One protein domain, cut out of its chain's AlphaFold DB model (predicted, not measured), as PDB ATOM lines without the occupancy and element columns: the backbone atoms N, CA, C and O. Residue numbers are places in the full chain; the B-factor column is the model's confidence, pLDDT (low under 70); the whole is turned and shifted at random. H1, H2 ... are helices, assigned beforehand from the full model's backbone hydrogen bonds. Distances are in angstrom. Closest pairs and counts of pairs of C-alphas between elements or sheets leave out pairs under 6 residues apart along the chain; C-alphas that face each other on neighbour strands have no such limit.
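Overview. This is residues 2 to 51 of the 112 residues of an uncharacterized protein of Puccinia graminis f. sp. tritici (UniProt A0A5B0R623). One long, straight helix, H1, makes the length of a rod, and at its last residues the chain turns and folds back as a short second helix, H2, which makes a narrow V with it. Most of H1 stands free: no C-alpha 8 or more residues away along the chain comes within 10 A of the C-alphas of its residues 5 to 32. The printed part has 50 residues with two named helices, H1 then H2, and no named strand, an all-helix class. It is extended, with a radius of gyration of the C-alphas of 17.6 A and spans of 53 by 21 by 8 A.

Arrangement. H1, residues 5 to 36, and H2, residues 39 to 49, are close but not clearly touching; their closest C-alphas, those of Leu 34 and Val 42, are 6.9 A apart. They run opposite ways at a shallow tilt of 29 degrees. In H1 and H2 every O i to N i+4 pair is within hydrogen-bond range.

Along the chain. H1 is 46.7 A long, from C-alpha 5 at (41.459, 24.309, -40.624) to C-alpha 36 at (-3.939, 13.797, -43.543). H2 is 15.2 A long and ends at C-alpha 49, (2.880, 29.757, -39.020).

Size, cuts and confidence. The C-alphas farthest apart, those of Ala 2 and Thr 39, are 53.6 A apart. The printed part has no cut, and the link from H1 to H2 is tight. The pLDDT is under 70 at residues 2 to 3 and 47 to 51.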
ATOM      1  N   ALA A   2      43.277  27.393 -31.215       55.06
ATOM      2  CA  ALA A   2      42.556  27.742 -32.440       55.06
ATOM      3  C   ALA A   2      42.113  26.452 -33.158       55.06
ATOM      4  O   ALA A   2      42.887  25.488 -33.169       55.06
ATOM      5  N   PRO A   3      40.889  26.386 -33.709       59.38
ATOM      6  CA  PRO A   3      40.452  25.220 -34.465       59.38
ATOM      7  C   PRO A   3      41.373  25.036 -35.678       59.38
ATOM      8  O   PRO A   3      41.574  25.968 -36.452       59.38
ATOM      9  N   SER A   4      41.956  23.841 -35.817       72.69
ATOM     10  CA  SER A   4      42.676  23.450 -37.037       72.69
ATOM     11  C   SER A   4      41.757  23.648 -38.254       72.69
ATOM     12  O   SER A   4      40.567  23.335 -38.132       72.69
ATOM     13  N   PRO A   5      42.261  24.120 -39.410       71.25
ATOM     14  CA  PRO A   5      41.459  24.309 -40.624       71.25
ATOM     15  C   PRO A   5      40.627  23.070 -40.986       71.25
ATOM     16  O   PRO A   5      39.429  23.169 -41.234       71.25
ATOM     17  N   GLU A   6      41.213  21.878 -40.850       70.50
ATOM     18  CA  GLU A   6      40.533  20.600 -41.104       70.50
ATOM     19  C   GLU A   6      39.334  20.342 -40.171       70.50
ATOM     20  O   GLU A   6      38.352  19.702 -40.555       70.50
ATOM     21  N   ASN A   7      39.386  20.840 -38.930       73.94
ATOM     22  CA  ASN A   7      38.284  20.717 -37.974       73.94
ATOM     23  C   ASN A   7      37.158  21.709 -38.287       73.94
ATOM     24  O   ASN A   7      35.986  21.380 -38.085       73.94
ATOM     25  N   ALA A   8      37.499  22.898 -38.789       74.88
ATOM     26  CA  ALA A   8      36.517  23.876 -39.245       74.88
ATOM     27  C   ALA A   8      35.752  23.345 -40.467       74.88
ATOM     28  O   ALA A   8      34.521  23.352 -40.460       74.88
ATOM     29  N   ASP A   9      36.454  22.777 -41.448       82.06
ATOM     30  CA  ASP A   9      35.843  22.220 -42.660       82.06
ATOM     31  C   ASP A   9      34.911  21.043 -42.351       82.06
ATOM     32  O   ASP A   9      33.783  20.974 -42.847       82.06
ATOM     33  N   ARG A  10      35.329  20.143 -41.450       81.38
ATOM     34  CA  ARG A  10      34.475  19.045 -40.970       81.38
ATOM     35  C   ARG A  10      33.243  19.556 -40.231       81.38
ATOM     36  O   ARG A  10      32.151  19.032 -40.443       81.38
ATOM     37  N   CYS A  11      33.397  20.573 -39.383       80.94
ATOM     38  CA  CYS A  11      32.273  21.186 -38.679       80.94
ATOM     39  C   CYS A  11      31.275  21.801 -39.669       80.94
ATOM     40  O   CYS A  11      30.079  21.527 -39.583       80.94
ATOM     41  N   HIS A  12      31.759  22.557 -40.656       87.19
ATOM     42  CA  HIS A  12      30.922  23.142 -41.701       87.19
ATOM     43  C   HIS A  12      30.197  22.079 -42.525       87.19
ATOM     44  O   HIS A  12      28.989  22.195 -42.728       87.19
ATOM     45  N   PHE A  13      30.890  21.017 -42.935       90.25
ATOM     46  CA  PHE A  13      30.285  19.905 -43.666       90.25
ATOM     47  C   PHE A  13      29.119  19.272 -42.892       90.25
ATOM     48  O   PHE A  13      28.012  19.145 -43.422       90.25
ATOM     49  N   TRP A  14      29.336  18.923 -41.620       89.81
ATOM     50  CA  TRP A  14      28.295  18.319 -40.787       89.81
ATOM     51  C   TRP A  14      27.158  19.287 -40.473       89.81
ATOM     52  O   TRP A  14      25.999  18.877 -40.466       89.81
ATOM     53  N   ASN A  15      27.455  20.571 -40.272       91.00
ATOM     54  CA  ASN A  15      26.435  21.594 -40.058       91.00
ATOM     55  C   ASN A  15      25.526  21.735 -41.286       91.00
ATOM     56  O   ASN A  15      24.302  21.747 -41.155       91.00
ATOM     57  N   THR A  16      26.114  21.759 -42.483       92.06
ATOM     58  CA  THR A  16      25.371  21.777 -43.746       92.06
ATOM     59  C   THR A  16      24.512  20.525 -43.887       92.06
ATOM     60  O   THR A  16      23.302  20.642 -44.081       92.06
ATOM     61  N   LYS A  17      25.082  19.331 -43.677       93.12
ATOM     62  CA  LYS A  17      24.326  18.068 -43.742       93.12
ATOM     63  C   LYS A  17      23.173  18.009 -42.746       93.12
ATOM     64  O   LYS A  17      22.083  17.552 -43.087       93.12
ATOM     65  N   PHE A  18      23.389  18.498 -41.531       90.88
ATOM     66  CA  PHE A  18      22.351  18.588 -40.513       90.88
ATOM     67  C   PHE A  18      21.221  19.527 -40.948       90.88
ATOM     68  O   PHE A  18      20.051  19.155 -40.878       90.88
ATOM     69  N   ARG A  19      21.550  20.723 -41.451       91.06
ATOM     70  CA  ARG A  19      20.554  21.693 -41.939       91.06
ATOM     71  C   ARG A  19      19.752  21.159 -43.119       91.06
ATOM     72  O   ARG A  19      18.531  21.327 -43.134       91.06
ATOM     73  N   GLU A  20      20.411  20.500 -44.069       93.94
ATOM     74  CA  GLU A  20      19.762  19.810 -45.190       93.94
ATOM     75  C   GLU A  20      18.742  18.789 -44.674       93.94
ATOM     76  O   GLU A  20      17.563  18.864 -45.024       93.94
ATOM     77  N   LYS A  21      19.159  17.899 -43.763       92.94
ATOM     78  CA  LYS A  21      18.279  16.862 -43.209       92.94
ATOM     79  C   LYS A  21      17.127  17.409 -42.381       92.94
ATOM     80  O   LYS A  21      16.002  16.941 -42.528       92.94
ATOM     81  N   VAL A  22      17.360  18.428 -41.559       92.06
ATOM     82  CA  VAL A  22      16.282  19.099 -40.816       92.06
ATOM     83  C   VAL A  22      15.267  19.721 -41.774       92.06
ATOM     84  O   VAL A  22      14.065  19.664 -41.515       92.06
ATOM     85  N   THR A  23      15.728  20.303 -42.879       90.88
ATOM     86  CA  THR A  23      14.847  20.928 -43.873       90.88
ATOM     87  C   THR A  23      14.007  19.876 -44.592       90.88
ATOM     88  O   THR A  23      12.794  20.039 -44.698       90.88
ATOM     89  N   GLU A  24      14.627  18.772 -45.013       92.75
ATOM     90  CA  GLU A  24      13.951  17.626 -45.629       92.75
ATOM     91  C   GLU A  24      12.866  17.047 -44.709       92.75
ATOM     92  O   GLU A  24      11.705  16.943 -45.110       92.75
ATOM     93  N   LEU A  25      13.207  16.760 -43.447       91.44
ATOM     94  CA  LEU A  25      12.271  16.201 -42.467       91.44
ATOM     95  C   LEU A  25      11.104  17.146 -42.177       91.44
ATOM     96  O   LEU A  25       9.954  16.710 -42.121       91.44
ATOM     97  N   LYS A  26      11.371  18.450 -42.035       88.38
ATOM     98  CA  LYS A  26      10.312  19.451 -41.856       88.38
ATOM     99  C   LYS A  26       9.374  19.486 -43.057       88.38
ATOM    100  O   LYS A  26       8.161  19.498 -42.870       88.38
ATOM    101  N   GLN A  27       9.910  19.486 -44.278       87.62
ATOM    102  CA  GLN A  27       9.085  19.472 -45.487       87.62
ATOM    103  C   GLN A  27       8.227  18.211 -45.571       87.62
ATOM    104  O   GLN A  27       7.044  18.300 -45.886       87.62
ATOM    105  N   GLN A  28       8.803  17.045 -45.280       90.12
ATOM    106  CA  GLN A  28       8.067  15.787 -45.289       90.12
ATOM    107  C   GLN A  28       6.956  15.784 -44.238       90.12
ATOM    108  O   GLN A  28       5.824  15.441 -44.565       90.12
ATOM    109  N   HIS A  29       7.249  16.229 -43.014       87.44
ATOM    110  CA  HIS A  29       6.250  16.366 -41.959       87.44
ATOM    111  C   HIS A  29       5.085  17.258 -42.397       87.44
ATOM    112  O   HIS A  29       3.934  16.846 -42.291       87.44
ATOM    113  N   TRP A  30       5.371  18.438 -42.959       83.56
ATOM    114  CA  TRP A  30       4.334  19.344 -43.454       83.56
ATOM    115  C   TRP A  30       3.519  18.747 -44.601       83.56
ATOM    116  O   TRP A  30       2.305  18.908 -44.617       83.56
ATOM    117  N   ARG A  31       4.150  18.032 -45.540       87.50
ATOM    118  CA  ARG A  31       3.432  17.344 -46.626       87.50
ATOM    119  C   ARG A  31       2.485  16.278 -46.083       87.50
ATOM    120  O   ARG A  31       1.325  16.256 -46.481       87.50
ATOM    121  N   SER A  32       2.959  15.437 -45.165       85.81
ATOM    122  CA  SER A  32       2.129  14.410 -44.531       85.81
ATOM    123  C   SER A  32       0.989  15.031 -43.731       85.81
ATOM    124  O   SER A  32      -0.152  14.612 -43.884       85.81
ATOM    125  N   PHE A  33       1.283  16.070 -42.943       82.62
ATOM    126  CA  PHE A  33       0.285  16.818 -42.186       82.62
ATOM    127  C   PHE A  33      -0.787  17.392 -43.115       82.62
ATOM    128  O   PHE A  33      -1.961  17.125 -42.913       82.62
ATOM    129  N   LEU A  34      -0.416  18.110 -44.175       82.19
ATOM    130  CA  LEU A  34      -1.387  18.688 -45.110       82.19
ATOM    131  C   LEU A  34      -2.218  17.627 -45.849       82.19
ATOM    132  O   LEU A  34      -3.364  17.896 -46.189       82.19
ATOM    133  N   ALA A  35      -1.667  16.434 -46.083       83.81
ATOM    134  CA  ALA A  35      -2.382  15.340 -46.736       83.81
ATOM    135  C   ALA A  35      -3.386  14.623 -45.814       83.81
ATOM    136  O   ALA A  35      -4.377  14.088 -46.305       83.81
ATOM    137  N   SER A  36      -3.142  14.583 -44.500       79.88
ATOM    138  CA  SER A  36      -3.939  13.797 -43.543       79.88
ATOM    139  C   SER A  36      -4.951  14.604 -42.726       79.88
ATOM    140  O   SER A  36      -5.599  14.043 -41.846       79.88
ATOM    141  N   THR A  37      -5.035  15.918 -42.932       79.00
ATOM    142  CA  THR A  37      -5.609  16.845 -41.948       79.00
ATOM    143  C   THR A  37      -6.852  17.558 -42.478       79.00
ATOM    144  O   THR A  37      -6.900  17.962 -43.635       79.00
ATOM    145  N   ASP A  38      -7.852  17.750 -41.613       78.38
ATOM    146  CA  ASP A  38      -9.078  18.490 -41.931       78.38
ATOM    147  C   ASP A  38      -8.823  20.012 -41.997       78.38
ATOM    148  O   ASP A  38      -7.911  20.554 -41.359       78.38
ATOM    149  N   THR A  39      -9.659  20.713 -42.760       71.38
ATOM    150  CA  THR A  39      -9.674  22.167 -42.980       71.38
ATOM    151  C   THR A  39      -9.514  22.987 -41.695       71.38
ATOM    152  O   THR A  39      -8.742  23.950 -41.669       71.38
ATOM    153  N   THR A  40     -10.151  22.571 -40.598       72.19
ATOM    154  CA  THR A  40     -10.063  23.219 -39.277       72.19
ATOM    155  C   THR A  40      -8.636  23.221 -38.714       72.19
ATOM    156  O   THR A  40      -8.131  24.236 -38.230       72.19
ATOM    157  N   SER A  41      -7.945  22.091 -38.811       74.44
ATOM    158  CA  SER A  41      -6.584  21.892 -38.302       74.44
ATOM    159  C   SER A  41      -5.512  22.532 -39.191       74.44
ATOM    160  O   SER A  41      -4.519  23.053 -38.678       74.44
ATOM    161  N   VAL A  42      -5.743  22.604 -40.506       75.44
ATOM    162  CA  VAL A  42      -4.909  23.405 -41.420       75.44
ATOM    163  C   VAL A  42      -5.012  24.896 -41.077       75.44
ATOM    164  O   VAL A  42      -3.999  25.597 -41.041       75.44
ATOM    165  N   PHE A  43      -6.216  25.385 -40.758       71.75
ATOM    166  CA  PHE A  43      -6.428  26.777 -40.362       71.75
ATOM    167  C   PHE A  43      -5.751  27.127 -39.027       71.75
ATOM    168  O   PHE A  43      -5.144  28.192 -38.910       71.75
ATOM    169  N   GLN A  44      -5.782  26.229 -38.039       75.06
ATOM    170  CA  GLN A  44      -5.035  26.412 -36.788       75.06
ATOM    171  C   GLN A  44      -3.525  26.460 -37.035       75.06
ATOM    172  O   GLN A  44      -2.864  27.392 -36.578       75.06
ATOM    173  N   ALA A  45      -2.980  25.522 -37.816       74.00
ATOM    174  CA  ALA A  45      -1.564  25.533 -38.175       74.00
ATOM    175  C   ALA A  45      -1.165  26.848 -38.868       74.00
ATOM    176  O   ALA A  45      -0.146  27.442 -38.521       74.00
ATOM    177  N   PHE A  46      -2.014  27.364 -39.762       72.44
ATOM    178  CA  PHE A  46      -1.809  28.654 -40.418       72.44
ATOM    179  C   PHE A  46      -1.752  29.840 -39.443       72.44
ATOM    180  O   PHE A  46      -0.960  30.759 -39.652       72.44
ATOM    181  N   GLN A  47      -2.538  29.836 -38.360       69.31
ATOM    182  CA  GLN A  47      -2.449  30.879 -37.331       69.31
ATOM    183  C   GLN A  47      -1.099  30.869 -36.602       69.31
ATOM    184  O   GLN A  47      -0.588  31.938 -36.267       69.31
ATOM    185  N   PHE A  48      -0.503  29.691 -36.399       65.25
ATOM    186  CA  PHE A  48       0.814  29.553 -35.770       65.25
ATOM    187  C   PHE A  48       1.973  29.847 -36.725       65.25
ATOM    188  O   PHE A  48       2.998  30.371 -36.293       65.25
ATOM    189  N   THR A  49       1.833  29.520 -38.014       66.00
ATOM    190  CA  THR A  49       2.880  29.757 -39.020       66.00
ATOM    191  C   THR A  49       2.806  31.134 -39.660       66.00
ATOM    192  O   THR A  49       3.754  31.531 -40.338       66.00
ATOM    193  N   LYS A  50       1.696  31.866 -39.490       65.31
ATOM    194  CA  LYS A  50       1.611  33.261 -39.916       65.31
ATOM    195  C   LYS A  50       2.772  34.009 -39.258       65.31
ATOM    196  O   LYS A  50       2.851  34.014 -38.026       65.31
ATOM    197  N   PRO A  51       3.660  34.656 -40.036       55.69
ATOM    198  CA  PRO A  51       4.576  35.617 -39.458       55.69
ATOM    199  C   PRO A  51       3.696  36.587 -38.678       55.69
ATOM    200  O   PRO A  51       2.787  37.185 -39.260       55.69
TER     201      PRO A  51